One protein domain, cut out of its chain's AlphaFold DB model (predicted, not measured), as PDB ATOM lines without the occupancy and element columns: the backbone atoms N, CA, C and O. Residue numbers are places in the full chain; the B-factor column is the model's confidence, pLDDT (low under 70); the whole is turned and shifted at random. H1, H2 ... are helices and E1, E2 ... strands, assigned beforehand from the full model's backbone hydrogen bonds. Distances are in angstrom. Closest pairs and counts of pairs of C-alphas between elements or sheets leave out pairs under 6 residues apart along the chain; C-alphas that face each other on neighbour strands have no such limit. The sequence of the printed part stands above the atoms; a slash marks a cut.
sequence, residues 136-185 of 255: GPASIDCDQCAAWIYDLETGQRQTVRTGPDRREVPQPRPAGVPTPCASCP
ATOM      1  N   GLY A 136      39.797 136.591  84.325       97.12
ATOM      2  CA  GLY A 136      38.457 137.152  84.456       97.12
ATOM      3  C   GLY A 136      37.539 136.288  85.324       97.12
ATOM      4  O   GLY A 136      37.168 136.724  86.418       97.12
ATOM      5  N   PRO A 137      37.233 135.029  84.952       97.62
ATOM      6  CA  PRO A 137      36.375 134.171  85.752       97.62
ATOM      7  C   PRO A 137      36.978 133.873  87.124       97.62
ATOM      8  O   PRO A 137      36.219 133.786  88.086       97.62
ATOM      9  N   ALA A 138      38.307 133.749  87.255       97.06
ATOM     10  CA  ALA A 138      38.976 133.532  88.541       97.06
ATOM     11  C   ALA A 138      38.664 134.638  89.563       97.06
ATOM     12  O   ALA A 138      38.425 134.329  90.732       97.06
ATOM     13  N   SER A 139      38.604 135.896  89.115       96.44
ATOM     14  CA  SER A 139      38.367 137.076  89.962       96.44
ATOM     15  C   SER A 139      36.913 137.286  90.414       96.44
ATOM     16  O   SER A 139      36.680 138.039  91.356       96.44
ATOM     17  N   ILE A 140      35.940 136.613  89.790       96.88
ATOM     18  CA  ILE A 140      34.507 136.828  90.041       96.88
ATOM     19  C   ILE A 140      33.932 135.709  90.921       96.88
ATOM     20  O   ILE A 140      34.005 134.532  90.557       96.88
ATOM     21  N   ASP A 141      33.288 136.038  92.045       97.00
ATOM     22  CA  ASP A 141      32.508 135.056  92.818       97.00
ATOM     23  C   ASP A 141      31.205 134.675  92.084       97.00
ATOM     24  O   ASP A 141      30.545 135.514  91.467       97.00
ATOM     25  N   CYS A 142      30.796 133.402  92.156       97.56
ATOM     26  CA  CYS A 142      29.626 132.908  91.416       97.56
ATOM     27  C   CYS A 142      28.325 133.636  91.779       97.56
ATOM     28  O   CYS A 142      27.531 133.917  90.883       97.56
ATOM     29  N   ASP A 143      28.143 134.007  93.046       97.75
ATOM     30  CA  ASP A 143      26.961 134.751  93.497       97.75
ATOM     31  C   ASP A 143      26.926 136.161  92.885       97.75
ATOM     32  O   ASP A 143      25.876 136.657  92.479       97.75
ATOM     33  N   GLN A 144      28.095 136.790  92.712       97.56
ATOM     34  CA  GLN A 144      28.190 138.070  92.016       97.56
ATOM     35  C   GLN A 144      27.928 137.921  90.516       97.56
ATOM     36  O   GLN A 144      27.246 138.765  89.939       97.56
ATOM     37  N   CYS A 145      28.439 136.860  89.886       97.38
ATOM     38  CA  CYS A 145      28.170 136.556  88.478       97.38
ATOM     39  C   CYS A 145      26.675 136.288  88.221       97.38
ATOM     40  O   CYS A 145      26.150 136.646  87.164       97.38
ATOM     41  N   ALA A 146      25.968 135.705  89.195       97.62
ATOM     42  CA  ALA A 146      24.520 135.532  89.142       97.62
ATOM     43  C   ALA A 146      23.769 136.870  89.214       97.62
ATOM     44  O   ALA A 146      22.800 137.055  88.484       97.62
ATOM     45  N   ALA A 147      24.242 137.814  90.028       98.38
ATOM     46  CA  ALA A 147      23.592 139.111  90.208       98.38
ATOM     47  C   ALA A 147      23.898 140.139  89.096       98.38
ATOM     48  O   ALA A 147      23.035 140.947  88.757       98.38
ATOM     49  N   TRP A 148      25.105 140.123  88.517       98.44
ATOM     50  CA  TRP A 148      25.591 141.171  87.606       98.44
ATOM     51  C   TRP A 148      26.166 140.602  86.306       98.44
ATOM     52  O   TRP A 148      26.618 139.454  86.252       98.44
ATOM     53  N   ILE A 149      26.179 141.418  85.250       97.88
ATOM     54  CA  ILE A 149      26.867 141.074  84.002       97.88
ATOM     55  C   ILE A 149      28.350 141.438  84.120       97.88
ATOM     56  O   ILE A 149      28.708 142.536  84.545       97.88
ATOM     57  N   TYR A 150      29.209 140.498  83.735       97.75
ATOM     58  CA  TYR A 150      30.658 140.653  83.705       97.75
ATOM     59  C   TYR A 150      31.185 140.326  82.316       97.75
ATOM     60  O   TYR A 150      30.681 139.414  81.658       97.75
ATOM     61  N   ASP A 151      32.232 141.032  81.917       96.31
ATOM     62  CA  ASP A 151      33.134 140.578  80.872       96.31
ATOM     63  C   ASP A 151      34.022 139.465  81.451       96.31
ATOM     64  O   ASP A 151      34.764 139.669  82.413       96.31
ATOM     65  N   LEU A 152      33.895 138.259  80.896       94.44
ATOM     66  CA  LEU A 152      34.634 137.095  81.371       94.44
ATOM     67  C   LEU A 152      36.098 137.102  80.934       94.44
ATOM     68  O   LEU A 152      36.866 136.356  81.517       94.44
ATOM     69  N   GLU A 153      36.513 137.902  79.959       94.06
ATOM     70  CA  GLU A 153      37.928 137.998  79.597       94.06
ATOM     71  C   GLU A 153      38.680 138.835  80.637       94.06
ATOM     72  O   GLU A 153      39.662 138.388  81.235       94.06
ATOM     73  N   THR A 154      38.154 140.028  80.921       95.50
ATOM     74  CA  THR A 154      38.786 141.008  81.816       95.50
ATOM     75  C   THR A 154      38.404 140.840  83.286       95.50
ATOM     76  O   THR A 154      39.105 141.334  84.168       95.50
ATOM     77  N   GLY A 155      37.286 140.169  83.571       95.94
ATOM     78  CA  GLY A 155      36.704 140.087  84.912       95.94
ATOM     79  C   GLY A 155      35.971 141.357  85.347       95.94
ATOM     80  O   GLY A 155      35.518 141.444  86.489       95.94
ATOM     81  N   GLN A 156      35.857 142.360  84.472       97.38
ATOM     82  CA  GLN A 156      35.244 143.638  84.815       97.38
ATOM     83  C   GLN A 156      33.720 143.562  84.762       97.38
ATOM     84  O   GLN A 156      33.120 142.919  83.898       97.38
ATOM     85  N   ARG A 157      33.075 144.238  85.713       97.69
ATOM     86  CA  ARG A 157      31.617 144.349  85.747       97.69
ATOM     87  C   ARG A 157      31.163 145.305  84.649       97.69
ATOM     88  O   ARG A 157      31.648 146.431  84.592       97.69
ATOM     89  N   GLN A 158      30.215 144.880  83.816       97.75
ATOM     90  CA  GLN A 158      29.642 145.755  82.796       97.75
ATOM     91  C   GLN A 158      28.774 146.831  83.450       97.75
ATOM     92  O   GLN A 158      28.061 146.578  84.430       97.75
ATOM     93  N   THR A 159      28.846 148.044  82.911       98.25
ATOM     94  CA  THR A 159      28.068 149.193  83.371       98.25
ATOM     95  C   THR A 159      27.135 149.687  82.274       98.25
ATOM     96  O   THR A 159      27.399 149.549  81.081       98.25
ATOM     97  N   VAL A 160      26.018 150.275  82.690       97.81
ATOM     98  CA  VAL A 160      25.069 150.970  81.818       97.81
ATOM     99  C   VAL A 160      24.876 152.392  82.320       97.81
ATOM    100  O   VAL A 160      24.943 152.658  83.520       97.81
ATOM    101  N   ARG A 161      24.629 153.325  81.403       97.94
ATOM    102  CA  ARG A 161      24.313 154.711  81.760       97.94
ATOM    103  C   ARG A 161      22.823 154.839  82.026       97.94
ATOM    104  O   ARG A 161      22.020 154.559  81.141       97.94
ATOM    105  N   THR A 162      22.458 155.268  83.231       96.50
ATOM    106  CA  THR A 162      21.053 155.422  83.639       96.50
ATOM    107  C   THR A 162      20.760 156.833  84.146       96.50
ATOM    108  O   THR A 162      21.654 157.555  84.594       96.50
ATOM    109  N   GLY A 163      19.489 157.233  84.046       95.81
ATOM    110  CA  GLY A 163      19.000 158.538  84.493       95.81
ATOM    111  C   GLY A 163      19.372 159.721  83.579       95.81
ATOM    112  O   GLY A 163      20.110 159.555  82.604       95.81
ATOM    113  N   PRO A 164      18.862 160.928  83.893       96.56
ATOM    114  CA  PRO A 164      19.118 162.144  83.115       96.56
ATOM    115  C   PRO A 164      20.603 162.537  83.110       96.56
ATOM    116  O   PRO A 164      21.121 162.961  82.081       96.56
ATOM    117  N   ASP A 165      21.308 162.287  84.217       97.81
ATOM    118  CA  ASP A 165      22.744 162.556  84.373       97.81
ATOM    119  C   ASP A 165      23.646 161.518  83.676       97.81
ATOM    120  O   ASP A 165      24.868 161.660  83.689       97.81
ATOM    121  N   ARG A 166      23.077 160.443  83.104       96.56
ATOM    122  CA  ARG A 166      23.814 159.349  82.443       96.56
ATOM    123  C   ARG A 166      24.935 158.735  83.299       96.56
ATOM    124  O   ARG A 166      26.007 158.418  82.781       96.56
ATOM    125  N   ARG A 167      24.692 158.534  84.599       98.12
ATOM    126  CA  ARG A 167      25.679 157.930  85.512       98.12
ATOM    127  C   ARG A 167      25.886 156.458  85.177       98.12
ATOM    128  O   ARG A 167      24.920 155.741  84.916       98.12
ATOM    129  N   GLU A 168      27.139 156.017  85.203       98.06
ATOM    130  CA  GLU A 168      27.491 154.612  85.007       98.06
ATOM    131  C   GLU A 168      27.154 153.818  86.266       98.06
ATOM    132  O   GLU A 168      27.681 154.074  87.348       98.06
ATOM    133  N   VAL A 169      26.241 152.864  86.119       97.81
ATOM    134  CA  VAL A 169      25.836 151.949  87.184       97.81
ATOM    135  C   VAL A 169      26.088 150.509  86.745       97.81
ATOM    136  O   VAL A 169      25.951 150.205  85.557       97.81
ATOM    137  N   PRO A 170      26.448 149.603  87.669       98.06
ATOM    138  CA  PRO A 170      26.526 148.174  87.392       98.06
ATOM    139  C   PRO A 170      25.275 147.637  86.697       98.06
ATOM    140  O   PRO A 170      24.163 147.880  87.163       98.06
ATOM    141  N   GLN A 171      25.449 146.879  85.614       98.06
ATOM    142  CA  GLN A 171      24.335 146.265  84.903       98.06
ATOM    143  C   GLN A 171      23.878 144.990  85.631       98.06
ATOM    144  O   GLN A 171      24.625 143.999  85.647       98.06
ATOM    145  N   PRO A 172      22.678 144.976  86.249       98.25
ATOM    146  CA  PRO A 172      22.150 143.761  86.852       98.25
ATOM    147  C   PRO A 172      21.847 142.734  85.763       98.25
ATOM    148  O   PRO A 172      21.485 143.089  84.637       98.25
ATOM    149  N   ARG A 173      21.975 141.451  86.097       98.00
ATOM    150  CA  ARG A 173      21.557 140.374  85.199       98.00
ATOM    151  C   ARG A 173      20.024 140.405  85.067       98.00
ATOM    152  O   ARG A 173      19.344 140.313  86.091       98.00
ATOM    153  N   PRO A 174      19.456 140.544  83.853       97.44
ATOM    154  CA  PRO A 174      18.007 140.565  83.681       97.44
ATOM    155  C   PRO A 174      17.355 139.248  84.116       97.44
ATOM    156  O   PRO A 174      17.954 138.176  84.002       97.44
ATOM    157  N   ALA A 175      16.102 139.320  84.571       97.38
ATOM    158  CA  ALA A 175      15.334 138.134  84.934       97.38
ATOM    159  C   ALA A 175      15.210 137.172  83.737       97.38
ATOM    160  O   ALA A 175      14.936 137.593  82.616       97.38
ATOM    161  N   GLY A 176      15.431 135.877  83.977       96.75
ATOM    162  CA  GLY A 176      15.377 134.834  82.945       96.75
ATOM    163  C   GLY A 176      16.653 134.667  82.111       96.75
ATOM    164  O   GLY A 176      16.762 133.684  81.383       96.75
ATOM    165  N   VAL A 177      17.645 135.557  82.236       97.38
ATOM    166  CA  VAL A 177      18.943 135.387  81.564       97.38
ATOM    167  C   VAL A 177      19.826 134.458  82.405       97.38
ATOM    168  O   VAL A 177      20.185 134.827  83.526       97.38
ATOM    169  N   PRO A 178      20.214 133.268  81.908       96.56
ATOM    170  CA  PRO A 178      21.031 132.345  82.684       96.56
ATOM    171  C   PRO A 178      22.450 132.890  82.900       96.56
ATOM    172  O   PRO A 178      22.969 133.717  82.145       96.56
ATOM    173  N   THR A 179      23.111 132.404  83.947       96.69
ATOM    174  CA  THR A 179      24.556 132.586  84.130       96.69
ATOM    175  C   THR A 179      25.335 131.841  83.041       96.69
ATOM    176  O   THR A 179      24.911 130.749  82.655       96.69
ATOM    177  N   PRO A 180      26.517 132.322  82.618       96.25
ATOM    178  CA  PRO A 180      27.348 131.672  81.598       96.25
ATOM    179  C   PRO A 180      28.088 130.429  82.132       96.25
ATOM    180  O   PRO A 180      29.207 130.133  81.733       96.25
ATOM    181  N   CYS A 181      27.491 129.697  83.073       95.81
ATOM    182  CA  CYS A 181      28.091 128.543  83.737       95.81
ATOM    183  C   CYS A 181      28.503 127.442  82.748       95.81
ATOM    184  O   CYS A 181      29.551 126.837  82.934       95.81
ATOM    185  N   ALA A 182      27.746 127.249  81.661       95.31
ATOM    186  CA  ALA A 182      28.038 126.240  80.642       95.31
ATOM    187  C   ALA A 182      29.365 126.474  79.890       95.31
ATOM    188  O   ALA A 182      30.014 125.510  79.502       95.31
ATOM    189  N   SER A 183      29.774 127.734  79.698       95.38
ATOM    190  CA  SER A 183      31.039 128.102  79.040       95.38
ATOM    191  C   SER A 183      32.117 128.571  80.021       95.38
ATOM    192  O   SER A 183      33.277 128.730  79.647       95.38
ATOM    193  N   CYS A 184      31.755 128.805  81.281       96.88
ATOM    194  CA  CYS A 184      32.685 129.236  82.309       96.88
ATOM    195  C   CYS A 184      33.601 128.073  82.727       96.88
ATOM    196  O   CYS A 184      33.098 126.995  83.045       96.88
ATOM    197  N   PRO A 185      34.923 128.284  82.864       97.00
ATOM    198  CA  PRO A 185      35.853 127.247  83.330       97.00
ATOM    199  C   PRO A 185      35.554 126.761  84.758       97.00
ATOM    200  O   PRO A 185      35.947 125.662  85.138       97.00
TER     201      PRO A 185
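AT A GLANCE: This is residues 136 to 185 of the 255 residues of an uncharacterized protein of Bremerella volcania (UniProt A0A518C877). With little regular structure, this is mostly loops: the strand hairpin E1 and E2 forms an arm at one end, and two short helices and the long stretch 171 to 185 lie toward the other. The 50 printed residues hold H1, H2, E1 and E2 in that order; the sheet, E1 - E2, is antiparallel, and the class is mixed, with only 18 residues in named elements. It is only just loose, close to compact, with a radius of gyration of the C-alphas of 11.8 A, and spans 39 by 24 by 15 A.

IN THESE COORDINATES: Find C-alpha 136 at (38.457, 137.152, 84.456), where H1, residues 136 to 139, begins and runs 5.5 A. Next comes H2, residues 142 to 147, 8.7 A. E1, residues 159 to 162, runs 9.4 A; E2, residues 167 to 170, runs 10.0 A to C-alpha 170 at (26.526, 148.174, 87.392).

HOW THE PARTS SIT: H1 and H2 are apart. In the hairpin, look for N 160 and O 169, 2.9 A apart, within hydrogen-bond range; the strands' directions differ by 136 degrees. In H2 every O i to N i+4 pair is within range; H1 is too short for one.

THE WHOLE: The C-alphas farthest apart, of Pro 164 and Pro 185, are 38.7 A apart. The link H2 to E1 is long; the printed part has no cut, and no printed residue is under 70 in pLDDT.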